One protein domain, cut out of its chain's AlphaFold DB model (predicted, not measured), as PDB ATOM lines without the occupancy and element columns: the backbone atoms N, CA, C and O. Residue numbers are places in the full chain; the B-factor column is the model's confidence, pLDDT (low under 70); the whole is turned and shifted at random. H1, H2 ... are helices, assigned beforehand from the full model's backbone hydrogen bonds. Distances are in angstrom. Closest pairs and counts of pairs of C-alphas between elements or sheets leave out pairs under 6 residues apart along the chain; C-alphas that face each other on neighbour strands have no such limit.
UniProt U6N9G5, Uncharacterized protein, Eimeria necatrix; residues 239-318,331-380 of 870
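What this domain is: This is residues 239 to 318 and 331 to 380 of the 870 residues of an uncharacterized protein of Eimeria necatrix (UniProt U6N9G5). Three long helices, H3, H4 and H5, form an up-and-down bundle, each running against the one before it; H1 crosses one end of it, meeting residues 290 to 297 of H3 and 352 to 355 of H4, and H2 packs on H1. The outline is a rod, spanning 57 by 27 by 26 A. The printed part has 130 residues with five named helices, H1 to H5 along the chain, and no named strand; the class is all helix. It is compact, with a radius of gyration of the C-alphas of 15.9 A.

How they stand to each other: H1, residues 241 to 256, touches H2, residues 263 to 276, at a steep tilt of 67 degrees, opposite ways; their closest C-alphas, Ala 247 and Ala 266, are 4.8 A apart. H3, residues 288 to 316, touches H1 with residues 290 to 297 alone, about perpendicular at 77 degrees; the closest C-alphas, Ala 252 and Ile 294, are 5.0 A apart. H4, residues 333 to 355, touches H3 at a shallow tilt of 30 degrees, opposite ways; the closest C-alphas, Cys 308 and Ser 339, are 6.1 A apart. H5, residues 359 to 378, forms a helical hairpin with H4; the closest C-alphas, Gly 350 and Ala 362, are 4.4 A apart. H2 is apart from H3 and H5. Every O i to N i+4 pair is within hydrogen-bond range in H1, H2 and H5, against 23 of 25 in H3 and 17 of 19 in H4.

Where its parts are: H1 begins at C-alpha 241 (49.410, -18.038, -41.103) and measures 22.7 A, H2 19.9 A, H3 41.4 A, H4 33.7 A and H5 28.1 A, first to last C-alpha. H5 ends at C-alpha 378 (30.011, -10.782, -68.216).

The domain as a whole: The C-alphas farthest apart, Pro 278 and Arg 318, are 57.9 A apart. Residues 319 to 330 are not printed; C-alphas 318 and 331 are 13.3 A apart across the cut. The link from H2 to H3 is long. The pLDDT is under 70 at residues 239 to 241, 274 to 279, 318, 331 to 332 and 379 to 380.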
ATOM      1  N   TRP A 239      48.341 -12.135 -35.516       60.72
ATOM      2  CA  TRP A 239      47.533 -13.081 -36.290       60.72
ATOM      3  C   TRP A 239      48.382 -13.708 -37.400       60.72
ATOM      4  O   TRP A 239      48.860 -13.015 -38.300       60.72
ATOM      5  N   SER A 240      48.616 -15.013 -37.296       68.69
ATOM      6  CA  SER A 240      49.656 -15.717 -38.052       68.69
ATOM      7  C   SER A 240      49.077 -16.741 -39.026       68.69
ATOM      8  O   SER A 240      47.966 -17.241 -38.863       68.69
ATOM      9  N   THR A 241      49.848 -17.097 -40.056       69.81
ATOM     10  CA  THR A 241      49.410 -18.038 -41.103       69.81
ATOM     11  C   THR A 241      49.028 -19.415 -40.551       69.81
ATOM     12  O   THR A 241      48.118 -20.051 -41.079       69.81
ATOM     13  N   SER A 242      49.646 -19.857 -39.450       76.12
ATOM     14  CA  SER A 242      49.265 -21.084 -38.739       76.12
ATOM     15  C   SER A 242      47.916 -20.978 -38.018       76.12
ATOM     16  O   SER A 242      47.235 -21.987 -37.833       76.12
ATOM     17  N   GLN A 243      47.474 -19.777 -37.640       81.19
ATOM     18  CA  GLN A 243      46.150 -19.550 -37.052       81.19
ATOM     19  C   GLN A 243      45.051 -19.558 -38.121       81.19
ATOM     20  O   GLN A 243      43.987 -20.121 -37.875       81.19
ATOM     21  N   ASP A 244      45.317 -19.066 -39.338       83.25
ATOM     22  CA  ASP A 244      44.397 -19.248 -40.473       83.25
ATOM     23  C   ASP A 244      44.309 -20.716 -40.922       83.25
ATOM     24  O   ASP A 244      43.210 -21.215 -41.174       83.25
ATOM     25  N   VAL A 245      45.425 -21.456 -40.951       86.38
ATOM     26  CA  VAL A 245      45.404 -22.911 -41.202       86.38
ATOM     27  C   VAL A 245      44.657 -23.651 -40.081       86.38
ATOM     28  O   VAL A 245      43.825 -24.514 -40.366       86.38
ATOM     29  N   SER A 246      44.846 -23.262 -38.816       86.56
ATOM     30  CA  SER A 246      44.082 -23.802 -37.677       86.56
ATOM     31  C   SER A 246      42.584 -23.474 -37.765       86.56
ATOM     32  O   SER A 246      41.751 -24.338 -37.490       86.56
ATOM     33  N   ALA A 247      42.216 -22.278 -38.232       87.44
ATOM     34  CA  ALA A 247      40.830 -21.908 -38.515       87.44
ATOM     35  C   ALA A 247      40.239 -22.759 -39.654       87.44
ATOM     36  O   ALA A 247      39.120 -23.260 -39.536       87.44
ATOM     37  N   LEU A 248      40.991 -23.003 -40.733       90.38
ATOM     38  CA  LEU A 248      40.564 -23.894 -41.815       90.38
ATOM     39  C   LEU A 248      40.333 -25.333 -41.313       90.38
ATOM     40  O   LEU A 248      39.325 -25.946 -41.671       90.38
ATOM     41  N   ILE A 249      41.197 -25.840 -40.428       88.88
ATOM     42  CA  ILE A 249      41.033 -27.146 -39.767       88.88
ATOM     43  C   ILE A 249      39.781 -27.162 -38.876       88.88
ATOM     44  O   ILE A 249      38.961 -28.072 -38.995       88.88
ATOM     45  N   ALA A 250      39.569 -26.143 -38.035       87.88
ATOM     46  CA  ALA A 250      38.372 -26.028 -37.196       87.88
ATOM     47  C   ALA A 250      37.080 -26.001 -38.036       87.88
ATOM     48  O   ALA A 250      36.098 -26.673 -37.708       87.88
ATOM     49  N   ARG A 251      37.097 -25.291 -39.174       91.25
ATOM     50  CA  ARG A 251      35.987 -25.236 -40.136       91.25
ATOM     51  C   ARG A 251      35.724 -26.580 -40.812       91.25
ATOM     52  O   ARG A 251      34.565 -26.958 -40.968       91.25
ATOM     53  N   ALA A 252      36.775 -27.305 -41.185       90.00
ATOM     54  CA  ALA A 252      36.679 -28.632 -41.786       90.00
ATOM     55  C   ALA A 252      36.167 -29.690 -40.792       90.00
ATOM     56  O   ALA A 252      35.297 -30.489 -41.137       90.00
ATOM     57  N   ASN A 253      36.632 -29.653 -39.541       88.75
ATOM     58  CA  ASN A 253      36.140 -30.520 -38.468       88.75
ATOM     59  C   ASN A 253      34.654 -30.258 -38.173       88.75
ATOM     60  O   ASN A 253      33.862 -31.199 -38.106       88.75
ATOM     61  N   ALA A 254      34.245 -28.987 -38.085       88.31
ATOM     62  CA  ALA A 254      32.838 -28.623 -37.935       88.31
ATOM     63  C   ALA A 254      31.989 -29.134 -39.113       88.31
ATOM     64  O   ALA A 254      30.961 -29.773 -38.885       88.31
ATOM     65  N   PHE A 255      32.449 -28.942 -40.355       88.50
ATOM     66  CA  PHE A 255      31.767 -29.412 -41.564       88.50
ATOM     67  C   PHE A 255      31.553 -30.932 -41.561       88.50
ATOM     68  O   PHE A 255      30.441 -31.387 -41.823       88.50
ATOM     69  N   VAL A 256      32.574 -31.711 -41.185       86.81
ATOM     70  CA  VAL A 256      32.473 -33.176 -41.060       86.81
ATOM     71  C   VAL A 256      31.539 -33.601 -39.917       86.81
ATOM     72  O   VAL A 256      30.833 -34.592 -40.062       86.81
ATOM     73  N   SER A 257      31.407 -32.811 -38.844       86.19
ATOM     74  CA  SER A 257      30.350 -32.997 -37.825       86.19
ATOM     75  C   SER A 257      28.940 -32.541 -38.266       86.19
ATOM     76  O   SER A 257      28.041 -32.401 -37.437       86.19
ATOM     77  N   GLY A 258      28.739 -32.239 -39.554       82.19
ATOM     78  CA  GLY A 258      27.478 -31.739 -40.114       82.19
ATOM     79  C   GLY A 258      27.190 -30.251 -39.859       82.19
ATOM     80  O   GLY A 258      26.117 -29.763 -40.216       82.19
ATOM     81  N   ARG A 259      28.123 -29.498 -39.260       83.00
ATOM     82  CA  ARG A 259      27.941 -28.095 -38.844       83.00
ATOM     83  C   ARG A 259      28.634 -27.133 -39.813       83.00
ATOM     84  O   ARG A 259      29.858 -27.026 -39.837       83.00
ATOM     85  N   GLN A 260      27.865 -26.367 -40.585       83.44
ATOM     86  CA  GLN A 260      28.421 -25.333 -41.469       83.44
ATOM     87  C   GLN A 260      28.718 -24.045 -40.683       83.44
ATOM     88  O   GLN A 260      27.809 -23.264 -40.410       83.44
ATOM     89  N   ILE A 261      29.993 -23.804 -40.345       81.25
ATOM     90  CA  ILE A 261      30.445 -22.544 -39.725       81.25
ATOM     91  C   ILE A 261      31.070 -21.584 -40.750       81.25
ATOM     92  O   ILE A 261      31.668 -21.994 -41.752       81.25
ATOM     93  N   SER A 262      30.926 -20.280 -40.499       80.75
ATOM     94  CA  SER A 262      31.516 -19.230 -41.336       80.75
ATOM     95  C   SER A 262      33.015 -19.067 -41.064       80.75
ATOM     96  O   SER A 262      33.506 -19.431 -39.995       80.75
ATOM     97  N   TRP A 263      33.738 -18.458 -42.010       78.75
ATOM     98  CA  TRP A 263      35.166 -18.162 -41.851       78.75
ATOM     99  C   TRP A 263      35.477 -17.366 -40.571       78.75
ATOM    100  O   TRP A 263      36.392 -17.718 -39.836       78.75
ATOM    101  N   ARG A 264      34.663 -16.350 -40.243       76.50
ATOM    102  CA  ARG A 264      34.839 -15.533 -39.025       76.50
ATOM    103  C   ARG A 264      34.678 -16.347 -37.738       76.50
ATOM    104  O   ARG A 264      35.441 -16.147 -36.804       76.50
ATOM    105  N   VAL A 265      33.714 -17.271 -37.694       77.31
ATOM    106  CA  VAL A 265      33.520 -18.161 -36.532       77.31
ATOM    107  C   VAL A 265      34.696 -19.128 -36.400       77.31
ATOM    108  O   VAL A 265      35.171 -19.365 -35.297       77.31
ATOM    109  N   ALA A 266      35.215 -19.638 -37.517       82.81
ATOM    110  CA  ALA A 266      36.393 -20.499 -37.515       82.81
ATOM    111  C   ALA A 266      37.663 -19.769 -37.029       82.81
ATOM    112  O   ALA A 266      38.409 -20.323 -36.223       82.81
ATOM    113  N   GLN A 267      37.871 -18.513 -37.443       80.44
ATOM    114  CA  GLN A 267      38.949 -17.663 -36.920       80.44
ATOM    115  C   GLN A 267      38.766 -17.370 -35.422       80.44
ATOM    116  O   GLN A 267      39.722 -17.490 -34.665       80.44
ATOM    117  N   ALA A 268      37.545 -17.074 -34.959       74.38
ATOM    118  CA  ALA A 268      37.268 -16.868 -33.535       74.38
ATOM    119  C   ALA A 268      37.521 -18.128 -32.679       74.38
ATOM    120  O   ALA A 268      37.990 -18.016 -31.549       74.38
ATOM    121  N   LEU A 269      37.262 -19.327 -33.216       78.75
ATOM    122  CA  LEU A 269      37.603 -20.591 -32.551       78.75
ATOM    123  C   LEU A 269      39.122 -20.807 -32.475       78.75
ATOM    124  O   LEU A 269      39.619 -21.138 -31.404       78.75
ATOM    125  N   ALA A 270      39.865 -20.550 -33.556       78.88
ATOM    126  CA  ALA A 270      41.327 -20.629 -33.535       78.88
ATOM    127  C   ALA A 270      41.960 -19.582 -32.595       78.88
ATOM    128  O   ALA A 270      42.894 -19.905 -31.867       78.88
ATOM    129  N   ALA A 271      41.416 -18.359 -32.543       72.25
ATOM    130  CA  ALA A 271      41.819 -17.329 -31.582       72.25
ATOM    131  C   ALA A 271      41.597 -17.791 -30.133       72.25
ATOM    132  O   ALA A 271      42.501 -17.710 -29.304       72.25
ATOM    133  N   ARG A 272      40.402 -18.322 -29.840       75.69
ATOM    134  CA  ARG A 272      40.051 -18.879 -28.529       75.69
ATOM    135  C   ARG A 272      41.006 -19.999 -28.121       75.69
ATOM    136  O   ARG A 272      41.442 -20.012 -26.976       75.69
ATOM    137  N   ASP A 273      41.302 -20.928 -29.025       72.69
ATOM    138  CA  ASP A 273      42.165 -22.068 -28.715       72.69
ATOM    139  C   ASP A 273      43.617 -21.630 -28.458       72.69
ATOM    140  O   ASP A 273      44.221 -22.145 -27.527       72.69
ATOM    141  N   VAL A 274      44.149 -20.627 -29.171       69.12
ATOM    142  CA  VAL A 274      45.475 -20.041 -28.871       69.12
ATOM    143  C   VAL A 274      45.509 -19.313 -27.521       69.12
ATOM    144  O   VAL A 274      46.501 -19.405 -26.809       69.12
ATOM    145  N   ILE A 275      44.447 -18.586 -27.159       64.62
ATOM    146  CA  ILE A 275      44.427 -17.757 -25.939       64.62
ATOM    147  C   ILE A 275      44.128 -18.588 -24.678       64.62
ATOM    148  O   ILE A 275      44.689 -18.316 -23.622       64.62
ATOM    149  N   LEU A 276      43.239 -19.586 -24.762       66.75
ATOM    150  CA  LEU A 276      42.742 -20.333 -23.595       66.75
ATOM    151  C   LEU A 276      43.414 -21.697 -23.372       66.75
ATOM    152  O   LEU A 276      43.064 -22.388 -22.415       66.75
ATOM    153  N   ARG A 277      44.334 -22.124 -24.244       66.81
ATOM    154  CA  ARG A 277      45.076 -23.385 -24.094       66.81
ATOM    155  C   ARG A 277      46.575 -23.122 -24.283       66.81
ATOM    156  O   ARG A 277      47.023 -23.087 -25.425       66.81
ATOM    157  N   PRO A 278      47.373 -22.992 -23.207       61.47
ATOM    158  CA  PRO A 278      48.814 -22.738 -23.330       61.47
ATOM    159  C   PRO A 278      49.577 -23.875 -24.037       61.47
ATOM    160  O   PRO A 278      50.662 -23.657 -24.565       61.47
ATOM    161  N   GLU A 279      48.992 -25.074 -24.100       67.94
ATOM    162  CA  GLU A 279      49.502 -26.240 -24.834       67.94
ATOM    163  C   GLU A 279      49.189 -26.211 -26.347       67.94
ATOM    164  O   GLU A 279      49.722 -27.018 -27.110       67.94
ATOM    165  N   PHE A 280      48.301 -25.324 -26.818       71.06
ATOM    166  CA  PHE A 280      47.828 -25.338 -28.204       71.06
ATOM    167  C   PHE A 280      48.814 -24.654 -29.158       71.06
ATOM    168  O   PHE A 280      48.777 -23.444 -29.383       71.06
ATOM    169  N   THR A 281      49.664 -25.452 -29.804       73.50
ATOM    170  CA  THR A 281      50.482 -24.992 -30.933       73.50
ATOM    171  C   THR A 281      49.632 -24.909 -32.216       73.50
ATOM    172  O   THR A 281      49.210 -25.959 -32.717       73.50
ATOM    173  N   PRO A 282      49.385 -23.718 -32.802       73.94
ATOM    174  CA  PRO A 282      48.619 -23.602 -34.045       73.94
ATOM    175  C   PRO A 282      49.361 -24.273 -35.213       73.94
ATOM    176  O   PRO A 282      50.561 -24.070 -35.408       73.94
ATOM    177  N   GLN A 283      48.651 -25.076 -36.009       74.25
ATOM    178  CA  GLN A 283      49.265 -25.893 -37.061       74.25
ATOM    179  C   GLN A 283      49.693 -25.052 -38.267       74.25
ATOM    180  O   GLN A 283      48.877 -24.363 -38.872       74.25
ATOM    181  N   VAL A 284      50.962 -25.158 -38.671       72.56
ATOM    182  CA  VAL A 284      51.499 -24.480 -39.869       72.56
ATOM    183  C   VAL A 284      50.995 -25.128 -41.169       72.56
ATOM    184  O   VAL A 284      50.771 -24.437 -42.159       72.56
ATOM    185  N   HIS A 285      50.769 -26.445 -41.167       75.62
ATOM    186  CA  HIS A 285      50.281 -27.215 -42.317       75.62
ATOM    187  C   HIS A 285      49.235 -28.243 -41.879       75.62
ATOM    188  O   HIS A 285      49.297 -28.757 -40.763       75.62
ATOM    189  N   ALA A 286      48.306 -28.600 -42.770       80.06
ATOM    190  CA  ALA A 286      47.294 -29.609 -42.469       80.06
ATOM    191  C   ALA A 286      47.888 -31.032 -42.458       80.06
ATOM    192  O   ALA A 286      48.557 -31.436 -43.419       80.06
ATOM    193  N   THR A 287      47.589 -31.807 -41.410       84.19
ATOM    194  CA  THR A 287      47.887 -33.251 -41.323       84.19
ATOM    195  C   THR A 287      47.153 -34.045 -42.412       84.19
ATOM    196  O   THR A 287      46.188 -33.560 -43.003       84.19
ATOM    197  N   LEU A 288      47.580 -35.283 -42.686       80.31
ATOM    198  CA  LEU A 288      46.965 -36.124 -43.725       80.31
ATOM    199  C   LEU A 288      45.464 -36.368 -43.466       80.31
ATOM    200  O   LEU A 288      44.657 -36.268 -44.389       80.31
ATOM    201  N   GLU A 289      45.081 -36.572 -42.203       81.56
ATOM    202  CA  GLU A 289      43.679 -36.657 -41.784       81.56
ATOM    203  C   GLU A 289      42.925 -35.344 -42.060       81.56
ATOM    204  O   GLU A 289      41.894 -35.354 -42.740       81.56
ATOM    205  N   HIS A 290      43.460 -34.196 -41.622       85.38
ATOM    206  CA  HIS A 290      42.819 -32.890 -41.826       85.38
ATOM    207  C   HIS A 290      42.679 -32.542 -43.310       85.38
ATOM    208  O   HIS A 290      41.651 -31.994 -43.707       85.38
ATOM    209  N   ARG A 291      43.645 -32.919 -44.161       87.94
ATOM    210  CA  ARG A 291      43.569 -32.736 -45.624       87.94
ATOM    211  C   ARG A 291      42.331 -33.404 -46.226       87.94
ATOM    212  O   ARG A 291      41.734 -32.823 -47.133       87.94
ATOM    213  N   SER A 292      41.898 -34.563 -45.722       87.25
ATOM    214  CA  SER A 292      40.662 -35.213 -46.193       87.25
ATOM    215  C   SER A 292      39.420 -34.359 -45.888       87.25
ATOM    216  O   SER A 292      38.626 -34.060 -46.785       87.25
ATOM    217  N   ARG A 293      39.311 -33.862 -44.648       90.19
ATOM    218  CA  ARG A 293      38.201 -33.030 -44.153       90.19
ATOM    219  C   ARG A 293      38.162 -31.657 -44.829       90.19
ATOM    220  O   ARG A 293      37.100 -31.142 -45.163       90.19
ATOM    221  N   ILE A 294      39.332 -31.071 -45.073       91.62
ATOM    222  CA  ILE A 294      39.478 -29.808 -45.802       91.62
ATOM    223  C   ILE A 294      39.110 -30.002 -47.282       91.62
ATOM    224  O   ILE A 294      38.462 -29.139 -47.873       91.62
ATOM    225  N   THR A 295      39.450 -31.148 -47.883       90.69
ATOM    226  CA  THR A 295      39.087 -31.462 -49.276       90.69
ATOM    227  C   THR A 295      37.579 -31.637 -49.458       90.69
ATOM    228  O   THR A 295      37.053 -31.189 -50.481       90.69
ATOM    229  N   SER A 296      36.861 -32.225 -48.492       89.88
ATOM    230  CA  SER A 296      35.395 -32.333 -48.564       89.88
ATOM    231  C   SER A 296      34.717 -30.964 -48.431       89.88
ATOM    232  O   SER A 296      33.917 -30.609 -49.299       89.88
ATOM    233  N   LEU A 297      35.124 -30.141 -47.454       92.44
ATOM    234  CA  LEU A 297      34.677 -28.747 -47.307       92.44
ATOM    235  C   LEU A 297      34.928 -27.923 -48.584       92.44
ATOM    236  O   LEU A 297      34.035 -27.232 -49.074       92.44
ATOM    237  N   ALA A 298      36.133 -28.010 -49.155       92.50
ATOM    238  CA  ALA A 298      36.475 -27.278 -50.370       92.50
ATOM    239  C   ALA A 298      35.659 -27.739 -51.584       92.50
ATOM    240  O   ALA A 298      35.274 -26.918 -52.416       92.50
ATOM    241  N   SER A 299      35.355 -29.035 -51.676       92.44
ATOM    242  CA  SER A 299      34.552 -29.588 -52.770       92.44
ATOM    243  C   SER A 299      33.076 -29.187 -52.667       92.44
ATOM    244  O   SER A 299      32.479 -28.867 -53.691       92.44
ATOM    245  N   ASP A 300      32.511 -29.101 -51.458       92.81
ATOM    246  CA  ASP A 300      31.165 -28.554 -51.212       92.81
ATOM    247  C   ASP A 300      31.057 -27.070 -51.610       92.81
ATOM    248  O   ASP A 300      30.128 -26.685 -52.324       92.81
ATOM    249  N   ILE A 301      32.028 -26.233 -51.229       90.19
ATOM    250  CA  ILE A 301      32.035 -24.803 -51.592       90.19
ATOM    251  C   ILE A 301      32.204 -24.630 -53.114       90.19
ATOM    252  O   ILE A 301      31.490 -23.834 -53.733       90.19
ATOM    253  N   VAL A 302      33.064 -25.431 -53.750       93.38
ATOM    254  CA  VAL A 302      33.212 -25.484 -55.216       93.38
ATOM    255  C   VAL A 302      31.935 -25.989 -55.906       93.38
ATOM    256  O   VAL A 302      31.554 -25.448 -56.942       93.38
ATOM    257  N   GLN A 303      31.219 -26.966 -55.346       93.25
ATOM    258  CA  GLN A 303      29.942 -27.445 -55.890       93.25
ATOM    259  C   GLN A 303      28.838 -26.384 -55.762       93.25
ATOM    260  O   GLN A 303      28.083 -26.165 -56.713       93.25
ATOM    261  N   LYS A 304      28.780 -25.665 -54.633       91.06
ATOM    262  CA  LYS A 304      27.895 -24.504 -54.427       91.06
ATOM    263  C   LYS A 304      28.202 -23.378 -55.421       91.06
ATOM    264  O   LYS A 304      27.266 -22.776 -55.948       91.06
ATOM    265  N   SER A 305      29.477 -23.144 -55.742       93.25
ATOM    266  CA  SER A 305      29.884 -22.232 -56.821       93.25
ATOM    267  C   SER A 305      29.399 -22.703 -58.185       93.25
ATOM    268  O   SER A 305      28.662 -21.972 -58.840       93.25
ATOM    269  N   LYS A 306      29.722 -23.942 -58.580       92.19
ATOM    270  CA  LYS A 306      29.320 -24.533 -59.868       92.19
ATOM    271  C   LYS A 306      27.799 -24.475 -60.057       92.19
ATOM    272  O   LYS A 306      27.334 -24.122 -61.137       92.19
ATOM    273  N   PHE A 307      27.017 -24.713 -59.000       92.50
ATOM    274  CA  PHE A 307      25.564 -24.512 -59.012       92.50
ATOM    275  C   PHE A 307      25.173 -23.048 -59.280       92.50
ATOM    276  O   PHE A 307      24.428 -22.779 -60.220       92.50
ATOM    277  N   CYS A 308      25.685 -22.090 -58.500       88.19
ATOM    278  CA  CYS A 308      25.354 -20.672 -58.677       88.19
ATOM    279  C   CYS A 308      25.818 -20.110 -60.031       88.19
ATOM    280  O   CYS A 308      25.084 -19.343 -60.652       88.19
ATOM    281  N   ARG A 309      26.987 -20.536 -60.520       90.25
ATOM    282  CA  ARG A 309      27.538 -20.205 -61.838       90.25
ATOM    283  C   ARG A 309      26.652 -20.733 -62.965       90.25
ATOM    284  O   ARG A 309      26.312 -19.979 -63.872       90.25
ATOM    285  N   ASN A 310      26.214 -21.989 -62.873       90.44
ATOM    286  CA  ASN A 310      25.303 -22.590 -63.847       90.44
ATOM    287  C   ASN A 310      23.917 -21.928 -63.831       90.44
ATOM    288  O   ASN A 310      23.337 -21.724 -64.893       90.44
ATOM    289  N   GLU A 311      23.384 -21.553 -62.664       86.12
ATOM    290  CA  GLU A 311      22.129 -20.793 -62.597       86.12
ATOM    291  C   GLU A 311      22.276 -19.383 -63.185       86.12
ATOM    292  O   GLU A 311      21.424 -18.978 -63.970       86.12
ATOM    293  N   LEU A 312      23.364 -18.653 -62.905       83.44
ATOM    294  CA  LEU A 312      23.626 -17.352 -63.542       83.44
ATOM    295  C   LEU A 312      23.688 -17.478 -65.074       83.44
ATOM    296  O   LEU A 312      23.007 -16.726 -65.771       83.44
ATOM    297  N   LEU A 313      24.414 -18.475 -65.591       84.56
ATOM    298  CA  LEU A 313      24.498 -18.762 -67.029       84.56
ATOM    299  C   LEU A 313      23.126 -19.104 -67.637       84.56
ATOM    300  O   LEU A 313      22.781 -18.564 -68.684       84.56
ATOM    301  N   LYS A 314      22.294 -19.921 -66.973       84.25
ATOM    302  CA  LYS A 314      20.919 -20.207 -67.431       84.25
ATOM    303  C   LYS A 314      20.050 -18.952 -67.513       84.25
ATOM    304  O   LYS A 314      19.216 -18.855 -68.408       84.25
ATOM    305  N   GLN A 315      20.205 -18.007 -66.583       75.06
ATOM    306  CA  GLN A 315      19.447 -16.750 -66.611       75.06
ATOM    307  C   GLN A 315      19.964 -15.806 -67.708       75.06
ATOM    308  O   GLN A 315      19.158 -15.159 -68.366       75.06
ATOM    309  N   GLN A 316      21.276 -15.793 -67.965       72.06
ATOM    310  CA  GLN A 316      21.910 -15.064 -69.074       72.06
ATOM    311  C   GLN A 316      21.539 -15.648 -70.455       72.06
ATOM    312  O   GLN A 316      21.458 -14.911 -71.431       72.06
ATOM    313  N   GLN A 317      21.278 -16.958 -70.533       71.38
ATOM    314  CA  GLN A 317      20.859 -17.674 -71.749       71.38
ATOM    315  C   GLN A 317      19.342 -17.662 -72.004       71.38
ATOM    316  O   GLN A 317      18.896 -18.149 -73.044       71.38
ATOM    317  N   ARG A 318      18.517 -17.126 -71.092       66.50
ATOM    318  CA  ARG A 318      17.079 -16.956 -71.357       66.50
ATOM    319  C   ARG A 318      16.891 -15.866 -72.420       66.50
ATOM    320  O   ARG A 318      17.319 -14.739 -72.176       66.50
ATOM    321  N   SER A 331      14.544 -10.595 -59.443       62.22
ATOM    322  CA  SER A 331      14.659 -12.049 -59.282       62.22
ATOM    323  C   SER A 331      16.103 -12.579 -59.269       62.22
ATOM    324  O   SER A 331      16.338 -13.668 -58.746       62.22
ATOM    325  N   LEU A 332      17.076 -11.839 -59.815       68.00
ATOM    326  CA  LEU A 332      18.490 -12.228 -59.865       68.00
ATOM    327  C   LEU A 332      19.305 -11.702 -58.679       68.00
ATOM    328  O   LEU A 332      20.292 -12.337 -58.304       68.00
ATOM    329  N   GLU A 333      18.892 -10.598 -58.047       71.12
ATOM    330  CA  GLU A 333      19.568 -10.012 -56.877       71.12
ATOM    331  C   GLU A 333      19.940 -11.037 -55.779       71.12
ATOM    332  O   GLU A 333      21.116 -11.082 -55.395       71.12
ATOM    333  N   PRO A 334      19.046 -11.940 -55.314       78.00
ATOM    334  CA  PRO A 334      19.414 -12.942 -54.310       78.00
ATOM    335  C   PRO A 334      20.434 -13.979 -54.814       78.00
ATOM    336  O   PRO A 334      21.249 -14.470 -54.025       78.00
ATOM    337  N   LEU A 335      20.438 -14.303 -56.113       81.31
ATOM    338  CA  LEU A 335      21.410 -15.220 -56.721       81.31
ATOM    339  C   LEU A 335      22.793 -14.559 -56.833       81.31
ATOM    340  O   LEU A 335      23.803 -15.183 -56.502       81.31
ATOM    341  N   ILE A 336      22.846 -13.278 -57.203       80.69
ATOM    342  CA  ILE A 336      24.073 -12.466 -57.242       80.69
ATOM    343  C   ILE A 336      24.627 -12.280 -55.825       80.69
ATOM    344  O   ILE A 336      25.810 -12.519 -55.580       80.69
ATOM    345  N   GLY A 337      23.771 -11.932 -54.861       81.06
ATOM    346  CA  GLY A 337      24.130 -11.772 -53.450       81.06
ATOM    347  C   GLY A 337      24.565 -13.076 -52.767       81.06
ATOM    348  O   GLY A 337      25.293 -13.035 -51.774       81.06
ATOM    349  N   ARG A 338      24.162 -14.245 -53.285       85.81
ATOM    350  CA  ARG A 338      24.728 -15.551 -52.903       85.81
ATOM    351  C   ARG A 338      26.082 -15.786 -53.579       85.81
ATOM    352  O   ARG A 338      27.046 -16.128 -52.902       85.81
ATOM    353  N   SER A 339      26.170 -15.534 -54.881       86.00
ATOM    354  CA  SER A 339      27.374 -15.756 -55.693       86.00
ATOM    355  C   SER A 339      28.559 -14.899 -55.240       86.00
ATOM    356  O   SER A 339      29.651 -15.423 -55.059       86.00
ATOM    357  N   ARG A 340      28.347 -13.610 -54.936       85.50
ATOM    358  CA  ARG A 340      29.384 -12.722 -54.373       85.50
ATOM    359  C   ARG A 340      29.922 -13.223 -53.024       85.50
ATOM    360  O   ARG A 340      31.118 -13.110 -52.777       85.50
ATOM    361  N   ARG A 341      29.068 -13.820 -52.178       85.44
ATOM    362  CA  ARG A 341      29.483 -14.432 -50.899       85.44
ATOM    363  C   ARG A 341      30.306 -15.704 -51.111       85.44
ATOM    364  O   ARG A 341      31.348 -15.843 -50.480       85.44
ATOM    365  N   ILE A 342      29.891 -16.579 -52.033       88.38
ATOM    366  CA  ILE A 342      30.657 -17.784 -52.400       88.38
ATOM    367  C   ILE A 342      32.011 -17.399 -53.013       88.38
ATOM    368  O   ILE A 342      33.023 -17.968 -52.631       88.38
ATOM    369  N   LEU A 343      32.064 -16.379 -53.875       89.56
ATOM    370  CA  LEU A 343      33.310 -15.877 -54.460       89.56
ATOM    371  C   LEU A 343      34.311 -15.384 -53.398       89.56
ATOM    372  O   LEU A 343      35.495 -15.705 -53.476       89.56
ATOM    373  N   SER A 344      33.850 -14.623 -52.399       87.00
ATOM    374  CA  SER A 344      34.720 -14.167 -51.302       87.00
ATOM    375  C   SER A 344      35.171 -15.297 -50.370       87.00
ATOM    376  O   SER A 344      36.241 -15.194 -49.777       87.00
ATOM    377  N   ASP A 345      34.380 -16.367 -50.255       87.06
ATOM    378  CA  ASP A 345      34.732 -17.562 -49.480       87.06
ATOM    379  C   ASP A 345      35.753 -18.425 -50.245       87.06
ATOM    380  O   ASP A 345      36.771 -18.813 -49.680       87.06
ATOM    381  N   LEU A 346      35.552 -18.629 -51.556       90.25
ATOM    382  CA  LEU A 346      36.494 -19.325 -52.442       90.25
ATOM    383  C   LEU A 346      37.873 -18.653 -52.473       90.25
ATOM    384  O   LEU A 346      38.870 -19.352 -52.359       90.25
ATOM    385  N   ARG A 347      37.954 -17.321 -52.616       89.81
ATOM    386  CA  ARG A 347      39.253 -16.618 -52.679       89.81
ATOM    387  C   ARG A 347      40.081 -16.844 -51.410       89.81
ATOM    388  O   ARG A 347      41.207 -17.321 -51.501       89.81
ATOM    389  N   LYS A 348      39.476 -16.628 -50.237       86.75
ATOM    390  CA  LYS A 348      40.119 -16.883 -48.935       86.75
ATOM    391  C   LYS A 348      40.461 -18.353 -48.723       86.75
ATOM    392  O   LYS A 348      41.509 -18.678 -48.179       86.75
ATOM    393  N   LEU A 349      39.586 -19.254 -49.166       89.44
ATOM    394  CA  LEU A 349      39.846 -20.686 -49.112       89.44
ATOM    395  C   LEU A 349      41.038 -21.077 -49.998       89.44
ATOM    396  O   LEU A 349      41.841 -21.891 -49.566       89.44
ATOM    397  N   GLY A 350      41.185 -20.495 -51.191       87.88
ATOM    398  CA  GLY A 350      42.344 -20.706 -52.064       87.88
ATOM    399  C   GLY A 350      43.647 -20.253 -51.404       87.88
ATOM    400  O   GLY A 350      44.576 -21.049 -51.287       87.88
ATOM    401  N   GLU A 351      43.667 -19.021 -50.887       86.75
ATOM    402  CA  GLU A 351      44.801 -18.436 -50.151       86.75
ATOM    403  C   GLU A 351      45.245 -19.330 -48.974       86.75
ATOM    404  O   GLU A 351      46.426 -19.652 -48.839       86.75
ATOM    405  N   VAL A 352      44.309 -19.805 -48.142       87.94
ATOM    406  CA  VAL A 352      44.649 -20.629 -46.966       87.94
ATOM    407  C   VAL A 352      44.903 -22.104 -47.319       87.94
ATOM    408  O   VAL A 352      45.684 -22.761 -46.634       87.94
ATOM    409  N   LEU A 353      44.334 -22.639 -48.408       88.81
ATOM    410  CA  LEU A 353      44.708 -23.964 -48.931       88.81
ATOM    411  C   LEU A 353      46.166 -23.997 -49.406       88.81
ATOM    412  O   LEU A 353      46.830 -25.023 -49.244       88.81
ATOM    413  N   GLU A 354      46.675 -22.902 -49.973       86.81
ATOM    414  CA  GLU A 354      48.085 -22.786 -50.349       86.81
ATOM    415  C   GLU A 354      48.983 -22.823 -49.098       86.81
ATOM    416  O   GLU A 354      49.871 -23.676 -49.012       86.81
ATOM    417  N   LEU A 355      48.668 -22.017 -48.074       85.00
ATOM    418  CA  LEU A 355      49.357 -22.020 -46.771       85.00
ATOM    419  C   LEU A 355      49.307 -23.390 -46.059       85.00
ATOM    420  O   LEU A 355      50.301 -23.840 -45.486       85.00
ATOM    421  N   ALA A 356      48.175 -24.094 -46.139       85.19
ATOM    422  CA  ALA A 356      47.983 -25.417 -45.540       85.19
ATOM    423  C   ALA A 356      48.781 -26.547 -46.230       85.19
ATOM    424  O   ALA A 356      48.755 -27.686 -45.750       85.19
ATOM    425  N   GLY A 357      49.466 -26.263 -47.347       83.56
ATOM    426  CA  GLY A 357      50.208 -27.247 -48.140       83.56
ATOM    427  C   GLY A 357      49.333 -28.059 -49.105       83.56
ATOM    428  O   GLY A 357      49.671 -29.196 -49.433       83.56
ATOM    429  N   MET A 358      48.197 -27.506 -49.544       88.88
ATOM    430  CA  MET A 358      47.202 -28.152 -50.418       88.88
ATOM    431  C   MET A 358      47.093 -27.458 -51.791       88.88
ATOM    432  O   MET A 358      45.998 -27.298 -52.336       88.88
ATOM    433  N   SER A 359      48.233 -27.068 -52.371       86.38
ATOM    434  CA  SER A 359      48.346 -26.269 -53.607       86.38
ATOM    435  C   SER A 359      47.495 -26.766 -54.785       86.38
ATOM    436  O   SER A 359      46.838 -25.967 -55.446       86.38
ATOM    437  N   VAL A 360      47.416 -28.080 -55.022       88.69
ATOM    438  CA  VAL A 360      46.579 -28.659 -56.096       88.69
ATOM    439  C   VAL A 360      45.091 -28.326 -55.903       88.69
ATOM    440  O   VAL A 360      44.399 -27.998 -56.868       88.69
ATOM    441  N   LYS A 361      44.594 -28.350 -54.657       88.50
ATOM    442  CA  LYS A 361      43.200 -27.998 -54.344       88.50
ATOM    443  C   LYS A 361      42.997 -26.482 -54.297       88.50
ATOM    444  O   LYS A 361      41.939 -26.019 -54.716       88.50
ATOM    445  N   ALA A 362      44.009 -25.717 -53.873       90.62
ATOM    446  CA  ALA A 362      44.015 -24.257 -53.985       90.62
ATOM    447  C   ALA A 362      43.829 -23.814 -55.448       90.62
ATOM    448  O   ALA A 362      42.966 -22.991 -55.734       90.62
ATOM    449  N   LEU A 363      44.551 -24.431 -56.392       91.25
ATOM    450  CA  LEU A 363      44.421 -24.155 -57.827       91.25
ATOM    451  C   LEU A 363      43.030 -24.500 -58.388       91.25
ATOM    452  O   LEU A 363      42.522 -23.755 -59.225       91.25
ATOM    453  N   GLU A 364      42.380 -25.582 -57.939       91.81
ATOM    454  CA  GLU A 364      40.986 -25.874 -58.332       91.81
ATOM    455  C   GLU A 364      40.018 -24.799 -57.805       91.81
ATOM    456  O   GLU A 364      39.174 -24.297 -58.550       91.81
ATOM    457  N   VAL A 365      40.164 -24.423 -56.530       92.81
ATOM    458  CA  VAL A 365      39.339 -23.412 -55.856       92.81
ATOM    459  C   VAL A 365      39.502 -22.033 -56.507       92.81
ATOM    460  O   VAL A 365      38.499 -21.380 -56.796       92.81
ATOM    461  N   SER A 366      40.732 -21.619 -56.820       91.81
ATOM    462  CA  SER A 366      41.021 -20.351 -57.498       91.81
ATOM    463  C   SER A 366      40.488 -20.320 -58.934       91.81
ATOM    464  O   SER A 366      39.858 -19.337 -59.314       91.81
ATOM    465  N   ARG A 367      40.618 -21.410 -59.708       93.38
ATOM    466  CA  ARG A 367      40.032 -21.504 -61.064       93.38
ATOM    467  C   ARG A 367      38.504 -21.409 -61.055       93.38
ATOM    468  O   ARG A 367      37.918 -20.782 -61.934       93.38
ATOM    469  N   GLU A 368      37.835 -22.010 -60.072       94.31
ATOM    470  CA  GLU A 368      36.380 -21.865 -59.921       94.31
ATOM    471  C   GLU A 368      35.999 -20.450 -59.439       94.31
ATOM    472  O   GLU A 368      34.992 -19.910 -59.896       94.31
ATOM    473  N   ALA A 369      36.823 -19.803 -58.603       92.69
ATOM    474  CA  ALA A 369      36.642 -18.402 -58.207       92.69
ATOM    475  C   ALA A 369      36.761 -17.441 -59.404       92.69
ATOM    476  O   ALA A 369      35.932 -16.544 -59.558       92.69
ATOM    477  N   GLU A 370      37.752 -17.642 -60.274       91.62
ATOM    478  CA  GLU A 370      37.902 -16.925 -61.545       91.62
ATOM    479  C   GLU A 370      36.704 -17.187 -62.468       91.62
ATOM    480  O   GLU A 370      36.102 -16.248 -62.983       91.62
ATOM    481  N   SER A 371      36.272 -18.444 -62.612       91.19
ATOM    482  CA  SER A 371      35.113 -18.788 -63.444       91.19
ATOM    483  C   SER A 371      33.810 -18.142 -62.945       91.19
ATOM    484  O   SER A 371      33.023 -17.638 -63.749       91.19
ATOM    485  N   LEU A 372      33.582 -18.095 -61.628       89.94
ATOM    486  CA  LEU A 372      32.426 -17.414 -61.034       89.94
ATOM    487  C   LEU A 372      32.531 -15.884 -61.158       89.94
ATOM    488  O   LEU A 372      31.520 -15.227 -61.412       89.94
ATOM    489  N   PHE A 373      33.732 -15.316 -61.020       91.00
ATOM    490  CA  PHE A 373      33.986 -13.891 -61.239       91.00
ATOM    491  C   PHE A 373      33.687 -13.486 -62.688       91.00
ATOM    492  O   PHE A 373      32.899 -12.568 -62.895       91.00
ATOM    493  N   ASN A 374      34.201 -14.221 -63.679       87.81
ATOM    494  CA  ASN A 374      33.996 -13.930 -65.103       87.81
ATOM    495  C   ASN A 374      32.509 -14.008 -65.509       87.81
ATOM    496  O   ASN A 374      32.036 -13.223 -66.333       87.81
ATOM    497  N   VAL A 375      31.727 -14.916 -64.909       85.62
ATOM    498  CA  VAL A 375      30.268 -14.976 -65.130       85.62
ATOM    499  C   VAL A 375      29.553 -13.785 -64.477       85.62
ATOM    500  O   VAL A 375      28.700 -13.160 -65.104       85.62
ATOM    501  N   LEU A 376      29.935 -13.398 -63.255       83.19
ATOM    502  CA  LEU A 376      29.408 -12.188 -62.608       83.19
ATOM    503  C   LEU A 376      29.782 -10.903 -63.373       83.19
ATOM    504  O   LEU A 376      28.968  -9.983 -63.446       83.19
ATOM    505  N   GLU A 377      30.966 -10.844 -63.977       80.88
ATOM    506  CA  GLU A 377      31.436  -9.712 -64.778       80.88
ATOM    507  C   GLU A 377      30.717  -9.628 -66.131       80.88
ATOM    508  O   GLU A 377      30.106  -8.603 -66.430       80.88
ATOM    509  N   SER A 378      30.684 -10.723 -66.902       72.50
ATOM    510  CA  SER A 378      30.011 -10.782 -68.216       72.50
ATOM    511  C   SER A 378      28.495 -10.565 -68.151       72.50
ATOM    512  O   SER A 378      27.875 -10.202 -69.149       72.50
ATOM    513  N   SER A 379      27.889 -10.734 -66.973       65.06
ATOM    514  CA  SER A 379      26.493 -10.366 -66.721       65.06
ATOM    515  C   SER A 379      26.255  -8.848 -66.566       65.06
ATOM    516  O   SER A 379      25.118  -8.426 -66.379       65.06
ATOM    517  N   GLY A 380      27.311  -8.024 -66.622       56.25
ATOM    518  CA  GLY A 380      27.277  -6.562 -66.462       56.25
ATOM    519  C   GLY A 380      27.316  -6.078 -65.005       56.25
ATOM    520  O   GLY A 380      27.331  -4.876 -64.742       56.25
TER     521      GLY A 380